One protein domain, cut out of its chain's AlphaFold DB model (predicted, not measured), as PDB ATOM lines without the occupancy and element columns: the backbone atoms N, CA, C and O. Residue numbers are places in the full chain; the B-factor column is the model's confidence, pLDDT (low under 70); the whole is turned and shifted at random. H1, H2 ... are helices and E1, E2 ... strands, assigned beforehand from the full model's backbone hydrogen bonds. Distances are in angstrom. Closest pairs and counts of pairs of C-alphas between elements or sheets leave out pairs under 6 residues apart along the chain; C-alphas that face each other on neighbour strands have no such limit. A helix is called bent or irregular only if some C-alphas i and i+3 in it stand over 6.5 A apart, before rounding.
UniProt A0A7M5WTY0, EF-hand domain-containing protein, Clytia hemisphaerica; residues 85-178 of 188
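What this domain is: This is residues 85 to 178 of the 188 residues of the protein "EF-hand domain-containing protein" of Clytia hemisphaerica (UniProt A0A7M5WTY0). What shape do these atoms make? They form a rounded body of crossed helices: H6 meets H1 and H2 with its residues 164 to 169, H3 and H4 form a helical hairpin, and the small two-stranded sheet E1 - E2 pairs the residues just before H3 with those just before H5. What is it made of? The printed part has 94 residues with six named helices and two named antiparallel strands, in the order H1 H2 E1 H3 H4 E2 H5 H6, mostly helix. It is compact, with a radius of gyration of the C-alphas of 13.1 A and spans of 34 by 30 by 25 A.

How they stand to each other: What do the first helices meet? H1, residues 85 to 91, touches H6, residues 164 to 176, about perpendicular at 90 degrees, the closest C-alphas being Met 90 and Pro 165, 6.3 A. H2, residues 95 to 111, touches H6 about perpendicular at 84 degrees, with its residues 98 to 105 alone; the closest C-alphas, Phe 105 and Ile 164, are 7.5 A apart. What follows? E1, residues 120 to 122, is antiparallel to E2, residues 154 to 156, with N 121 and O 155 3.0 A apart, within hydrogen-bond range. H3, residues 123 to 132, and H4, residues 137 to 146, form a hairpin at a steep tilt of 41 degrees, opposite ways; their closest C-alphas, Leu 130 and Glu 140, are 6.3 A apart. H5, residues 157 to 161, is close to H2 but not clearly touching, with C-alphas Phe 109 and Phe 157 closest at 7.6 A. Are the helix backbones complete? Every O i to N i+4 pair is within hydrogen-bond range in H1, H3, H4, H5 and H6, and 11 of 13 in H2.

Where its parts are: Where do the helices begin and end? H1 begins at C-alpha 85 (257.248, 249.540, 254.099), and H6, 17.9 A long, ends at C-alpha 176 (265.204, 267.097, 250.896). How straight is H2? It is 23.6 A long, with a kink of 40 degrees near residue 102, and irregular: C-alphas 100 and 103 are 7.0 A apart.

The domain as a whole: How large is it, and is it cut? The C-alphas farthest apart, Gln 91 and Arg 115, are 37.3 A apart; the printed part has no cut and no long link. Where is confidence low? Mean pLDDT of the printed part is 70.9, and 30 residues are under 70, among them 108 to 122 and 173 to 178.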
ATOM      1  N   MET A  85     256.688 248.246 254.488       69.69
ATOM      2  CA  MET A  85     257.248 249.540 254.099       69.69
ATOM      3  C   MET A  85     256.840 249.952 252.681       69.69
ATOM      4  O   MET A  85     256.455 251.095 252.451       69.69
ATOM      5  N   THR A  86     256.909 249.035 251.716       70.06
ATOM      6  CA  THR A  86     256.516 249.318 250.329       70.06
ATOM      7  C   THR A  86     255.015 249.566 250.216       70.06
ATOM      8  O   THR A  86     254.607 250.423 249.434       70.06
ATOM      9  N   HIS A  87     254.197 248.917 251.051       78.12
ATOM     10  CA  HIS A  87     252.773 249.233 251.163       78.12
ATOM     11  C   HIS A  87     252.508 250.645 251.703       78.12
ATOM     12  O   HIS A  87     251.643 251.338 251.163       78.12
ATOM     13  N   ASP A  88     253.245 251.080 252.727       78.31
ATOM     14  CA  ASP A  88     253.100 252.420 253.312       78.31
ATOM     15  C   ASP A  88     253.544 253.513 252.331       78.31
ATOM     16  O   ASP A  88     252.841 254.507 252.135       78.31
ATOM     17  N   ILE A  89     254.671 253.296 251.639       76.50
ATOM     18  CA  ILE A  89     255.148 254.184 250.567       76.50
ATOM     19  C   ILE A  89     254.106 254.272 249.453       76.50
ATOM     20  O   ILE A  89     253.822 255.362 248.962       76.50
ATOM     21  N   MET A  90     253.522 253.135 249.073       81.75
ATOM     22  CA  MET A  90     252.518 253.083 248.021       81.75
ATOM     23  C   MET A  90     251.259 253.872 248.387       81.75
ATOM     24  O   MET A  90     250.726 254.559 247.526       81.75
ATOM     25  N   GLN A  91     250.808 253.825 249.645       78.50
ATOM     26  CA  GLN A  91     249.653 254.607 250.110       78.50
ATOM     27  C   GLN A  91     249.927 256.119 250.138       78.50
ATOM     28  O   GLN A  91     249.036 256.922 249.868       78.50
ATOM     29  N   GLY A  92     251.164 256.518 250.440       78.19
ATOM     30  CA  GLY A  92     251.591 257.922 250.459       78.19
ATOM     31  C   GLY A  92     252.017 258.492 249.101       78.19
ATOM     32  O   GLY A  92     252.466 259.637 249.050       78.19
ATOM     33  N   LEU A  93     251.933 257.711 248.019       80.56
ATOM     34  CA  LEU A  93     252.498 258.064 246.719       80.56
ATOM     35  C   LEU A  93     251.671 259.134 245.989       80.56
ATOM     36  O   LEU A  93     250.482 258.942 245.737       80.56
ATOM     37  N   ASP A  94     252.324 260.222 245.569       82.75
ATOM     38  CA  ASP A  94     251.745 261.199 244.642       82.75
ATOM     39  C   ASP A  94     251.855 260.679 243.200       82.75
ATOM     40  O   ASP A  94     252.931 260.665 242.598       82.75
ATOM     41  N   LEU A  95     250.729 260.250 242.625       79.81
ATOM     42  CA  LEU A  95     250.677 259.727 241.255       79.81
ATOM     43  C   LEU A  95     251.089 260.769 240.205       79.81
ATOM     44  O   LEU A  95     251.679 260.408 239.190       79.81
ATOM     45  N   MET A  96     250.875 262.061 240.467       80.75
ATOM     46  CA  MET A  96     251.322 263.129 239.569       80.75
ATOM     47  C   MET A  96     252.850 263.260 239.578       80.75
ATOM     48  O   MET A  96     253.469 263.635 238.580       80.75
ATOM     49  N   GLU A  97     253.486 262.955 240.708       79.38
ATOM     50  CA  GLU A  97     254.940 262.878 240.792       79.38
ATOM     51  C   GLU A  97     255.481 261.657 240.037       79.38
ATOM     52  O   GLU A  97     256.484 261.783 239.327       79.38
ATOM     53  N   VAL A  98     254.796 260.511 240.136       81.50
ATOM     54  CA  VAL A  98     255.120 259.301 239.363       81.50
ATOM     55  C   VAL A  98     255.083 259.604 237.869       81.50
ATOM     56  O   VAL A  98     256.088 259.390 237.197       81.50
ATOM     57  N   GLU A  99     253.985 260.168 237.365       80.25
ATOM     58  CA  GLU A  99     253.811 260.511 235.946       80.25
ATOM     59  C   GLU A  99     254.950 261.412 235.431       80.25
ATOM     60  O   GLU A  99     255.509 261.188 234.357       80.25
ATOM     61  N   ARG A 100     255.376 262.407 236.220       78.75
ATOM     62  CA  ARG A 100     256.463 263.321 235.822       78.75
ATOM     63  C   ARG A 100     257.841 262.669 235.839       78.75
ATOM     64  O   ARG A 100     258.703 263.048 235.047       78.75
ATOM     65  N   LYS A 101     258.078 261.743 236.771       75.12
ATOM     66  CA  LYS A 101     259.391 261.116 236.983       75.12
ATOM     67  C   LYS A 101     259.542 259.771 236.278       75.12
ATOM     68  O   LYS A 101     260.664 259.286 236.171       75.12
ATOM     69  N   ILE A 102     258.465 259.175 235.762       78.69
ATOM     70  CA  ILE A 102     258.509 257.839 235.158       78.69
ATOM     71  C   ILE A 102     259.474 257.781 233.977       78.69
ATOM     72  O   ILE A 102     260.267 256.849 233.875       78.69
ATOM     73  N   THR A 103     259.474 258.813 233.132       74.81
ATOM     74  CA  THR A 103     260.408 258.930 232.009       74.81
ATOM     75  C   THR A 103     261.845 258.989 232.510       74.81
ATOM     76  O   THR A 103     262.685 258.274 231.988       74.81
ATOM     77  N   PHE A 104     262.115 259.731 233.588       72.75
ATOM     78  CA  PHE A 104     263.446 259.790 234.194       72.75
ATOM     79  C   PHE A 104     263.907 258.430 234.733       72.75
ATOM     80  O   PHE A 104     265.037 258.038 234.475       72.75
ATOM     81  N   PHE A 105     263.055 257.683 235.443       71.56
ATOM     82  CA  PHE A 105     263.429 256.354 235.948       71.56
ATOM     83  C   PHE A 105     263.566 255.314 234.833       71.56
ATOM     84  O   PHE A 105     264.425 254.438 234.918       71.56
ATOM     85  N   ARG A 106     262.774 255.422 233.757       74.12
ATOM     86  CA  ARG A 106     262.971 254.619 232.541       74.12
ATOM     87  C   ARG A 106     264.303 254.963 231.890       74.12
ATOM     88  O   ARG A 106     265.089 254.061 231.635       74.12
ATOM     89  N   ASP A 107     264.587 256.242 231.692       71.25
ATOM     90  CA  ASP A 107     265.852 256.697 231.121       71.25
ATOM     91  C   ASP A 107     267.032 256.278 232.001       71.25
ATOM     92  O   ASP A 107     268.031 255.821 231.472       71.25
ATOM     93  N   MET A 108     266.914 256.341 233.331       66.69
ATOM     94  CA  MET A 108     267.940 255.869 234.267       66.69
ATOM     95  C   MET A 108     268.198 254.369 234.088       66.69
ATOM     96  O   MET A 108     269.349 253.955 233.957       66.69
ATOM     97  N   PHE A 109     267.128 253.577 233.981       66.69
ATOM     98  CA  PHE A 109     267.202 252.148 233.702       66.69
ATOM     99  C   PHE A 109     267.908 251.844 232.367       66.69
ATOM    100  O   PHE A 109     268.799 251.000 232.334       66.69
ATOM    101  N   TYR A 110     267.574 252.561 231.285       63.81
ATOM    102  CA  TYR A 110     268.193 252.379 229.959       63.81
ATOM    103  C   TYR A 110     269.558 253.082 229.809       63.81
ATOM    104  O   TYR A 110     270.342 252.744 228.931       63.81
ATOM    105  N   SER A 111     269.895 254.050 230.663       54.78
ATOM    106  CA  SER A 111     271.181 254.768 230.619       54.78
ATOM    107  C   SER A 111     272.344 253.963 231.200       54.78
ATOM    108  O   SER A 111     273.499 254.263 230.904       54.78
ATOM    109  N   ASN A 112     272.042 252.908 231.964       53.47
ATOM    110  CA  ASN A 112     273.017 251.928 232.452       53.47
ATOM    111  C   ASN A 112     273.467 250.924 231.373       53.47
ATOM    112  O   ASN A 112     274.184 249.974 231.679       53.47
ATOM    113  N   GLU A 113     273.090 251.145 230.108       54.97
ATOM    114  CA  GLU A 113     273.525 250.378 228.939       54.97
ATOM    115  C   GLU A 113     275.024 250.581 228.623       54.97
ATOM    116  O   GLU A 113     275.417 251.083 227.564       54.97
ATOM    117  N   GLU A 114     275.916 250.097 229.490       45.19
ATOM    118  CA  GLU A 114     277.242 249.688 229.028       45.19
ATOM    119  C   GLU A 114     277.107 248.395 228.207       45.19
ATOM    120  O   GLU A 114     277.296 247.281 228.675       45.19
ATOM    121  N   ARG A 115     276.817 248.576 226.913       41.28
ATOM    122  CA  ARG A 115     277.055 247.601 225.835       41.28
ATOM    123  C   ARG A 115     276.296 246.266 225.956       41.28
ATOM    124  O   ARG A 115     276.900 245.198 226.006       41.28
ATOM    125  N   GLY A 116     274.980 246.320 225.757       45.06
ATOM    126  CA  GLY A 116     274.293 245.288 224.968       45.06
ATOM    127  C   GLY A 116     273.498 244.200 225.695       45.06
ATOM    128  O   GLY A 116     273.104 243.247 225.021       45.06
ATOM    129  N   SER A 117     273.202 244.314 226.993       44.25
ATOM    130  CA  SER A 117     272.190 243.462 227.639       44.25
ATOM    131  C   SER A 117     270.809 244.140 227.638       44.25
ATOM    132  O   SER A 117     270.602 245.224 228.170       44.25
ATOM    133  N   ASN A 118     269.856 243.491 226.961       53.97
ATOM    134  CA  ASN A 118     268.450 243.887 226.844       53.97
ATOM    135  C   ASN A 118     267.776 244.036 228.220       53.97
ATOM    136  O   ASN A 118     267.532 243.022 228.853       53.97
ATOM    137  N   ASN A 119     267.291 245.218 228.599       55.97
ATOM    138  CA  ASN A 119     266.295 245.400 229.671       55.97
ATOM    139  C   ASN A 119     266.667 244.899 231.093       55.97
ATOM    140  O   ASN A 119     265.773 244.424 231.810       55.97
ATOM    141  N   PHE A 120     267.923 245.032 231.535       58.44
ATOM    142  CA  PHE A 120     268.347 244.620 232.881       58.44
ATOM    143  C   PHE A 120     269.224 245.663 233.598       58.44
ATOM    144  O   PHE A 120     269.988 246.368 232.946       58.44
ATOM    145  N   ILE A 121     269.153 245.728 234.937       68.56
ATOM    146  CA  ILE A 121     270.128 246.461 235.778       68.56
ATOM    147  C   ILE A 121     270.899 245.506 236.687       68.56
ATOM    148  O   ILE A 121     270.355 244.501 237.142       68.56
ATOM    149  N   ASN A 122     272.151 245.843 236.992       68.88
ATOM    150  CA  ASN A 122     272.974 245.069 237.918       68.88
ATOM    151  C   ASN A 122     272.544 245.308 239.380       68.88
ATOM    152  O   ASN A 122     272.384 246.453 239.817       68.88
ATOM    153  N   VAL A 123     272.401 244.230 240.153       71.50
ATOM    154  CA  VAL A 123     272.008 244.279 241.571       71.50
ATOM    155  C   VAL A 123     272.958 245.100 242.457       71.50
ATOM    156  O   VAL A 123     272.512 245.753 243.400       71.50
ATOM    157  N   ASP A 124     274.259 245.122 242.157       71.25
ATOM    158  CA  ASP A 124     275.248 245.882 242.928       71.25
ATOM    159  C   ASP A 124     275.070 247.393 242.735       71.25
ATOM    160  O   ASP A 124     275.273 248.178 243.664       71.25
ATOM    161  N   GLN A 125     274.629 247.807 241.546       69.25
ATOM    162  CA  GLN A 125     274.295 249.200 241.274       69.25
ATOM    163  C   GLN A 125     273.009 249.608 241.993       69.25
ATOM    164  O   GLN A 125     272.970 250.657 242.636       69.25
ATOM    165  N   LEU A 126     271.999 248.737 241.979       73.69
ATOM    166  CA  LEU A 126     270.779 248.944 242.752       73.69
ATOM    167  C   LEU A 126     271.077 249.064 244.257       73.69
ATOM    168  O   LEU A 126     270.568 249.963 244.922       73.69
ATOM    169  N   ARG A 127     271.962 248.214 244.795       74.44
ATOM    170  CA  ARG A 127     272.450 248.306 246.183       74.44
ATOM    171  C   ARG A 127     273.052 249.670 246.500       74.44
ATOM    172  O   ARG A 127     272.773 250.227 247.559       74.44
ATOM    173  N   LEU A 128     273.865 250.213 245.594       70.56
ATOM    174  CA  LEU A 128     274.479 251.526 245.776       70.56
ATOM    175  C   LEU A 128     273.422 252.639 245.852       70.56
ATOM    176  O   LEU A 128     273.530 253.521 246.704       70.56
ATOM    177  N   GLU A 129     272.393 252.576 245.004       69.25
ATOM    178  CA  GLU A 129     271.271 253.525 245.004       69.25
ATOM    179  C   GLU A 129     270.448 253.442 246.298       69.25
ATOM    180  O   GLU A 129     270.153 254.475 246.906       69.25
ATOM    181  N   LEU A 130     270.146 252.229 246.778       74.69
ATOM    182  CA  LEU A 130     269.440 252.011 248.049       74.69
ATOM    183  C   LEU A 130     270.245 252.545 249.247       74.69
ATOM    184  O   LEU A 130     269.708 253.275 250.085       74.69
ATOM    185  N   ALA A 131     271.549 252.256 249.293       71.62
ATOM    186  CA  ALA A 131     272.443 252.724 250.351       71.62
ATOM    187  C   ALA A 131     272.594 254.256 250.350       71.62
ATOM    188  O   ALA A 131     272.620 254.886 251.413       71.62
ATOM    189  N   ALA A 132     272.679 254.871 249.165       65.31
ATOM    190  CA  ALA A 132     272.684 256.326 249.009       65.31
ATOM    191  C   ALA A 132     271.344 256.955 249.430       65.31
ATOM    192  O   ALA A 132     271.320 258.081 249.926       65.31
ATOM    193  N   GLY A 133     270.247 256.206 249.301       64.06
ATOM    194  CA  GLY A 133     268.910 256.578 249.758       64.06
ATOM    195  C   GLY A 133     268.684 256.571 251.265       64.06
ATOM    196  O   GLY A 133     267.616 256.979 251.721       64.06
ATOM    197  N   GLY A 134     269.677 256.147 252.051       67.75
ATOM    198  CA  GLY A 134     269.609 256.160 253.512       67.75
ATOM    199  C   GLY A 134     268.904 254.951 254.128       67.75
ATOM    200  O   GLY A 134     268.566 255.001 255.321       67.75
ATOM    201  N   LEU A 135     268.703 253.881 253.349       75.12
ATOM    202  CA  LEU A 135     268.261 252.587 253.867       75.12
ATOM    203  C   LEU A 135     269.350 251.984 254.769       75.12
ATOM    204  O   LEU A 135     270.548 252.237 254.611       75.12
ATOM    205  N   SER A 136     268.925 251.215 255.772       76.38
ATOM    206  CA  SER A 136     269.836 250.378 256.553       76.38
ATOM    207  C   SER A 136     270.224 249.131 255.750       76.38
ATOM    208  O   SER A 136     269.509 248.723 254.841       76.38
ATOM    209  N   LYS A 137     271.319 248.459 256.125       75.44
ATOM    210  CA  LYS A 137     271.714 247.194 255.477       75.44
ATOM    211  C   LYS A 137     270.639 246.104 255.562       75.44
ATOM    212  O   LYS A 137     270.580 245.249 254.693       75.44
ATOM    213  N   GLU A 138     269.839 246.116 256.625       74.88
ATOM    214  CA  GLU A 138     268.731 245.173 256.807       74.88
ATOM    215  C   GLU A 138     267.608 245.474 255.809       74.88
ATOM    216  O   GLU A 138     267.166 244.582 255.099       74.88
ATOM    217  N   GLN A 139     267.257 246.752 255.645       71.19
ATOM    218  CA  GLN A 139     266.255 247.201 254.675       71.19
ATOM    219  C   GLN A 139     266.710 247.001 253.225       71.19
ATOM    220  O   GLN A 139     265.907 246.634 252.372       71.19
ATOM    221  N   GLU A 140     267.995 247.232 252.936       77.44
ATOM    222  CA  GLU A 140     268.592 246.905 251.639       77.44
ATOM    223  C   GLU A 140     268.406 245.415 251.327       77.44
ATOM    224  O   GLU A 140     267.928 245.064 250.250       77.44
ATOM    225  N   GLU A 141     268.749 244.537 252.269       77.94
ATOM    226  CA  GLU A 141     268.647 243.092 252.076       77.94
ATOM    227  C   GLU A 141     267.187 242.628 251.953       77.94
ATOM    228  O   GLU A 141     266.885 241.818 251.078       77.94
ATOM    229  N   ASP A 142     266.269 243.195 252.739       75.06
ATOM    230  CA  ASP A 142     264.831 242.916 252.644       75.06
ATOM    231  C   ASP A 142     264.267 243.279 251.263       75.06
ATOM    232  O   ASP A 142     263.521 242.502 250.663       75.06
ATOM    233  N   VAL A 143     264.647 244.440 250.718       73.12
ATOM    234  CA  VAL A 143     264.223 244.871 249.375       73.12
ATOM    235  C   VAL A 143     264.794 243.938 248.308       73.12
ATOM    236  O   VAL A 143     264.071 243.509 247.407       73.12
ATOM    237  N   LEU A 144     266.070 243.571 248.418       76.62
ATOM    238  CA  LEU A 144     266.739 242.714 247.436       76.62
ATOM    239  C   LEU A 144     266.240 241.271 247.458       76.62
ATOM    240  O   LEU A 144     266.149 240.662 246.398       76.62
ATOM    241  N   GLN A 145     265.860 240.738 248.621       74.75
ATOM    242  CA  GLN A 145     265.224 239.421 248.721       74.75
ATOM    243  C   GLN A 145     263.856 239.372 248.028       74.75
ATOM    244  O   GLN A 145     263.405 238.299 247.623       74.75
ATOM    245  N   GLN A 146     263.190 240.520 247.877       70.50
ATOM    246  CA  GLN A 146     261.902 240.625 247.189       70.50
ATOM    247  C   GLN A 146     262.049 240.907 245.684       70.50
ATOM    248  O   GLN A 146     261.129 240.646 244.899       70.50
ATOM    249  N   ILE A 147     263.208 241.409 245.254       74.69
ATOM    250  CA  ILE A 147     263.522 241.616 243.843       74.69
ATOM    251  C   ILE A 147     263.989 240.293 243.241       74.69
ATOM    252  O   ILE A 147     264.845 239.600 243.781       74.69
ATOM    253  N   GLN A 148     263.409 239.923 242.099       71.06
ATOM    254  CA  GLN A 148     263.827 238.712 241.415       71.06
ATOM    255  C   GLN A 148     265.103 239.035 240.644       71.06
ATOM    256  O   GLN A 148     265.063 239.753 239.649       71.06
ATOM    257  N   ILE A 149     266.219 238.528 241.156       74.12
ATOM    258  CA  ILE A 149     267.537 238.623 240.537       74.12
ATOM    259  C   ILE A 149     267.769 237.310 239.792       74.12
ATOM    260  O   ILE A 149     267.504 236.233 240.337       74.12
ATOM    261  N   ASP A 150     268.190 237.387 238.537       71.50
ATOM    262  CA  ASP A 150     268.521 236.190 237.773       71.50
ATOM    263  C   ASP A 150     269.910 235.624 238.126       71.50
ATOM    264  O   ASP A 150     270.658 236.185 238.929       71.50
ATOM    265  N   ASP A 151     270.266 234.487 237.522       68.50
ATOM    266  CA  ASP A 151     271.543 233.808 237.785       68.50
ATOM    267  C   ASP A 151     272.773 234.651 237.376       68.50
ATOM    268  O   ASP A 151     273.896 234.345 237.783       68.50
ATOM    269  N   SER A 152     272.575 235.711 236.582       66.25
ATOM    270  CA  SER A 152     273.592 236.691 236.176       66.25
ATOM    271  C   SER A 152     273.708 237.889 237.123       66.25
ATOM    272  O   SER A 152     274.605 238.711 236.936       66.25
ATOM    273  N   GLY A 153     272.860 237.993 238.149       68.75
ATOM    274  CA  GLY A 153     272.834 239.166 239.025       68.75
ATOM    275  C   GLY A 153     272.057 240.348 238.436       68.75
ATOM    276  O   GLY A 153     272.243 241.487 238.874       68.75
ATOM    277  N   GLU A 154     271.214 240.091 237.436       73.50
ATOM    278  CA  GLU A 154     270.463 241.090 236.686       73.50
ATOM    279  C   GLU A 154     268.996 241.175 237.161       73.50
ATOM    280  O   GLU A 154     268.354 240.175 237.494       73.50
ATOM    281  N   VAL A 155     268.457 242.397 237.209       73.94
ATOM    282  CA  VAL A 155     267.070 242.706 237.594       73.94
ATOM    283  C   VAL A 155     266.298 243.153 236.361       73.94
ATOM    284  O   VAL A 155     266.706 244.100 235.687       73.94
ATOM    285  N   SER A 156     265.173 242.495 236.067       75.38
ATOM    286  CA  SER A 156     264.371 242.818 234.881       75.38
ATOM    287  C   SER A 156     263.700 244.188 234.990       75.38
ATOM    288  O   SER A 156     263.353 244.638 236.082       75.38
ATOM    289  N   PHE A 157     263.423 244.827 233.851       73.62
ATOM    290  CA  PHE A 157     262.671 246.089 233.826       73.62
ATOM    291  C   PHE A 157     261.303 245.997 234.522       73.62
ATOM    292  O   PHE A 157     260.875 246.935 235.191       73.62
ATOM    293  N   LEU A 158     260.617 244.857 234.399       73.06
ATOM    294  CA  LEU A 158     259.332 244.624 235.063       73.06
ATOM    295  C   LEU A 158     259.496 244.595 236.585       73.06
ATOM    296  O   LEU A 158     258.719 245.216 237.308       73.06
ATOM    297  N   ASP A 159     260.538 243.917 237.061       75.31
ATOM    298  CA  ASP A 159     260.850 243.871 238.482       75.31
ATOM    299  C   ASP A 159     261.276 245.236 238.998       75.31
ATOM    300  O   ASP A 159     260.824 245.620 240.066       75.31
ATOM    301  N   TYR A 160     262.061 245.988 238.229       77.69
ATOM    302  CA  TYR A 160     262.457 247.356 238.546       77.69
ATOM    303  C   TYR A 160     261.250 248.295 238.673       77.69
ATOM    304  O   TYR A 160     261.152 249.050 239.642       77.69
ATOM    305  N   MET A 161     260.294 248.208 237.738       77.94
ATOM    306  CA  MET A 161     259.087 249.034 237.758       77.94
ATOM    307  C   MET A 161     258.311 248.886 239.062       77.94
ATOM    308  O   MET A 161     257.919 249.896 239.623       77.94
ATOM    309  N   ALA A 162     258.169 247.674 239.605       78.12
ATOM    310  CA  ALA A 162     257.438 247.450 240.855       78.12
ATOM    311  C   ALA A 162     258.006 248.216 242.074       78.12
ATOM    312  O   ALA A 162     257.292 248.391 243.062       78.12
ATOM    313  N   TYR A 163     259.256 248.697 242.009       78.31
ATOM    314  CA  TYR A 163     259.932 249.425 243.094       78.31
ATOM    315  C   TYR A 163     260.142 250.917 242.805       78.31
ATOM    316  O   TYR A 163     260.705 251.622 243.641       78.31
ATOM    317  N   ILE A 164     259.625 251.458 241.697       79.31
ATOM    318  CA  ILE A 164     259.684 252.908 241.433       79.31
ATOM    319  C   ILE A 164     259.106 253.770 242.579       79.31
ATOM    320  O   ILE A 164     259.700 254.815 242.841       79.31
ATOM    321  N   PRO A 165     258.048 253.385 243.331       77.50
ATOM    322  CA  PRO A 165     257.577 254.184 244.466       77.50
ATOM    323  C   PRO A 165     258.656 254.326 245.544       77.50
ATOM    324  O   PRO A 165     258.857 255.409 246.096       77.50
ATOM    325  N   LEU A 166     259.405 253.247 245.797       77.44
ATOM    326  CA  LEU A 166     260.543 253.251 246.712       77.44
ATOM    327  C   LEU A 166     261.657 254.165 246.186       77.44
ATOM    328  O   LEU A 166     262.180 254.974 246.947       77.44
ATOM    329  N   PHE A 167     261.977 254.106 244.890       76.38
ATOM    330  CA  PHE A 167     263.001 254.975 244.298       76.38
ATOM    331  C   PHE A 167     262.613 256.455 244.321       76.38
ATOM    332  O   PHE A 167     263.462 257.301 244.598       76.38
ATOM    333  N   ILE A 168     261.336 256.788 244.105       74.31
ATOM    334  CA  ILE A 168     260.820 258.155 244.264       74.31
ATOM    335  C   ILE A 168     260.972 258.611 245.717       74.31
ATOM    336  O   ILE A 168     261.493 259.700 245.957       74.31
ATOM    337  N   SER A 169     260.575 257.774 246.682       75.50
ATOM    338  CA  SER A 169     260.711 258.068 248.115       75.50
ATOM    339  C   SER A 169     262.171 258.326 248.507       75.50
ATOM    340  O   SER A 169     262.479 259.344 249.129       75.50
ATOM    341  N   ILE A 170     263.079 257.454 248.064       72.31
ATOM    342  CA  ILE A 170     264.528 257.592 248.246       72.31
ATOM    343  C   ILE A 170     265.029 258.901 247.637       72.31
ATOM    344  O   ILE A 170     265.703 259.681 248.311       72.31
ATOM    345  N   HIS A 171     264.682 259.175 246.381       72.12
ATOM    346  CA  HIS A 171     265.128 260.374 245.682       72.12
ATOM    347  C   HIS A 171     264.643 261.646 246.383       72.12
ATOM    348  O   HIS A 171     265.423 262.571 246.594       72.12
ATOM    349  N   ASN A 172     263.378 261.682 246.806       72.50
ATOM    350  CA  ASN A 172     262.823 262.808 247.552       72.50
ATOM    351  C   ASN A 172     263.537 263.007 248.889       72.50
ATOM    352  O   ASN A 172     263.851 264.141 249.250       72.50
ATOM    353  N   ASN A 173     263.877 261.921 249.582       68.19
ATOM    354  CA  ASN A 173     264.660 261.979 250.812       68.19
ATOM    355  C   ASN A 173     266.088 262.493 250.587       68.19
ATOM    356  O   ASN A 173     266.565 263.308 251.380       68.19
ATOM    357  N   ILE A 174     266.757 262.066 249.511       67.31
ATOM    358  CA  ILE A 174     268.083 262.576 249.130       67.31
ATOM    359  C   ILE A 174     268.000 264.075 248.827       67.31
ATOM    360  O   ILE A 174     268.800 264.843 249.350       67.31
ATOM    361  N   VAL A 175     267.026 264.509 248.023       67.81
ATOM    362  CA  VAL A 175     266.871 265.921 247.635       67.81
ATOM    363  C   VAL A 175     266.525 266.799 248.839       67.81
ATOM    364  O   VAL A 175     267.111 267.870 249.002       67.81
ATOM    365  N   ALA A 176     265.617 266.350 249.709       63.88
ATOM    366  CA  ALA A 176     265.204 267.097 250.896       63.88
ATOM    367  C   ALA A 176     266.316 267.201 251.954       63.88
ATOM    368  O   ALA A 176     266.384 268.199 252.670       63.88
ATOM    369  N   ASN A 177     267.197 266.200 252.042       59.69
ATOM    370  CA  ASN A 177     268.219 266.095 253.087       59.69
ATOM    371  C   ASN A 177     269.622 265.846 252.512       59.69
ATOM    372  O   ASN A 177     270.387 265.046 253.053       59.69
ATOM    373  N   ALA A 178     269.973 266.554 251.433       54.28
ATOM    374  CA  ALA A 178     271.193 266.339 250.643       54.28
ATOM    375  C   ALA A 178     272.523 266.478 251.419       54.28
ATOM    376  O   ALA A 178     273.579 266.130 250.896       54.28
TER     377      ALA A 178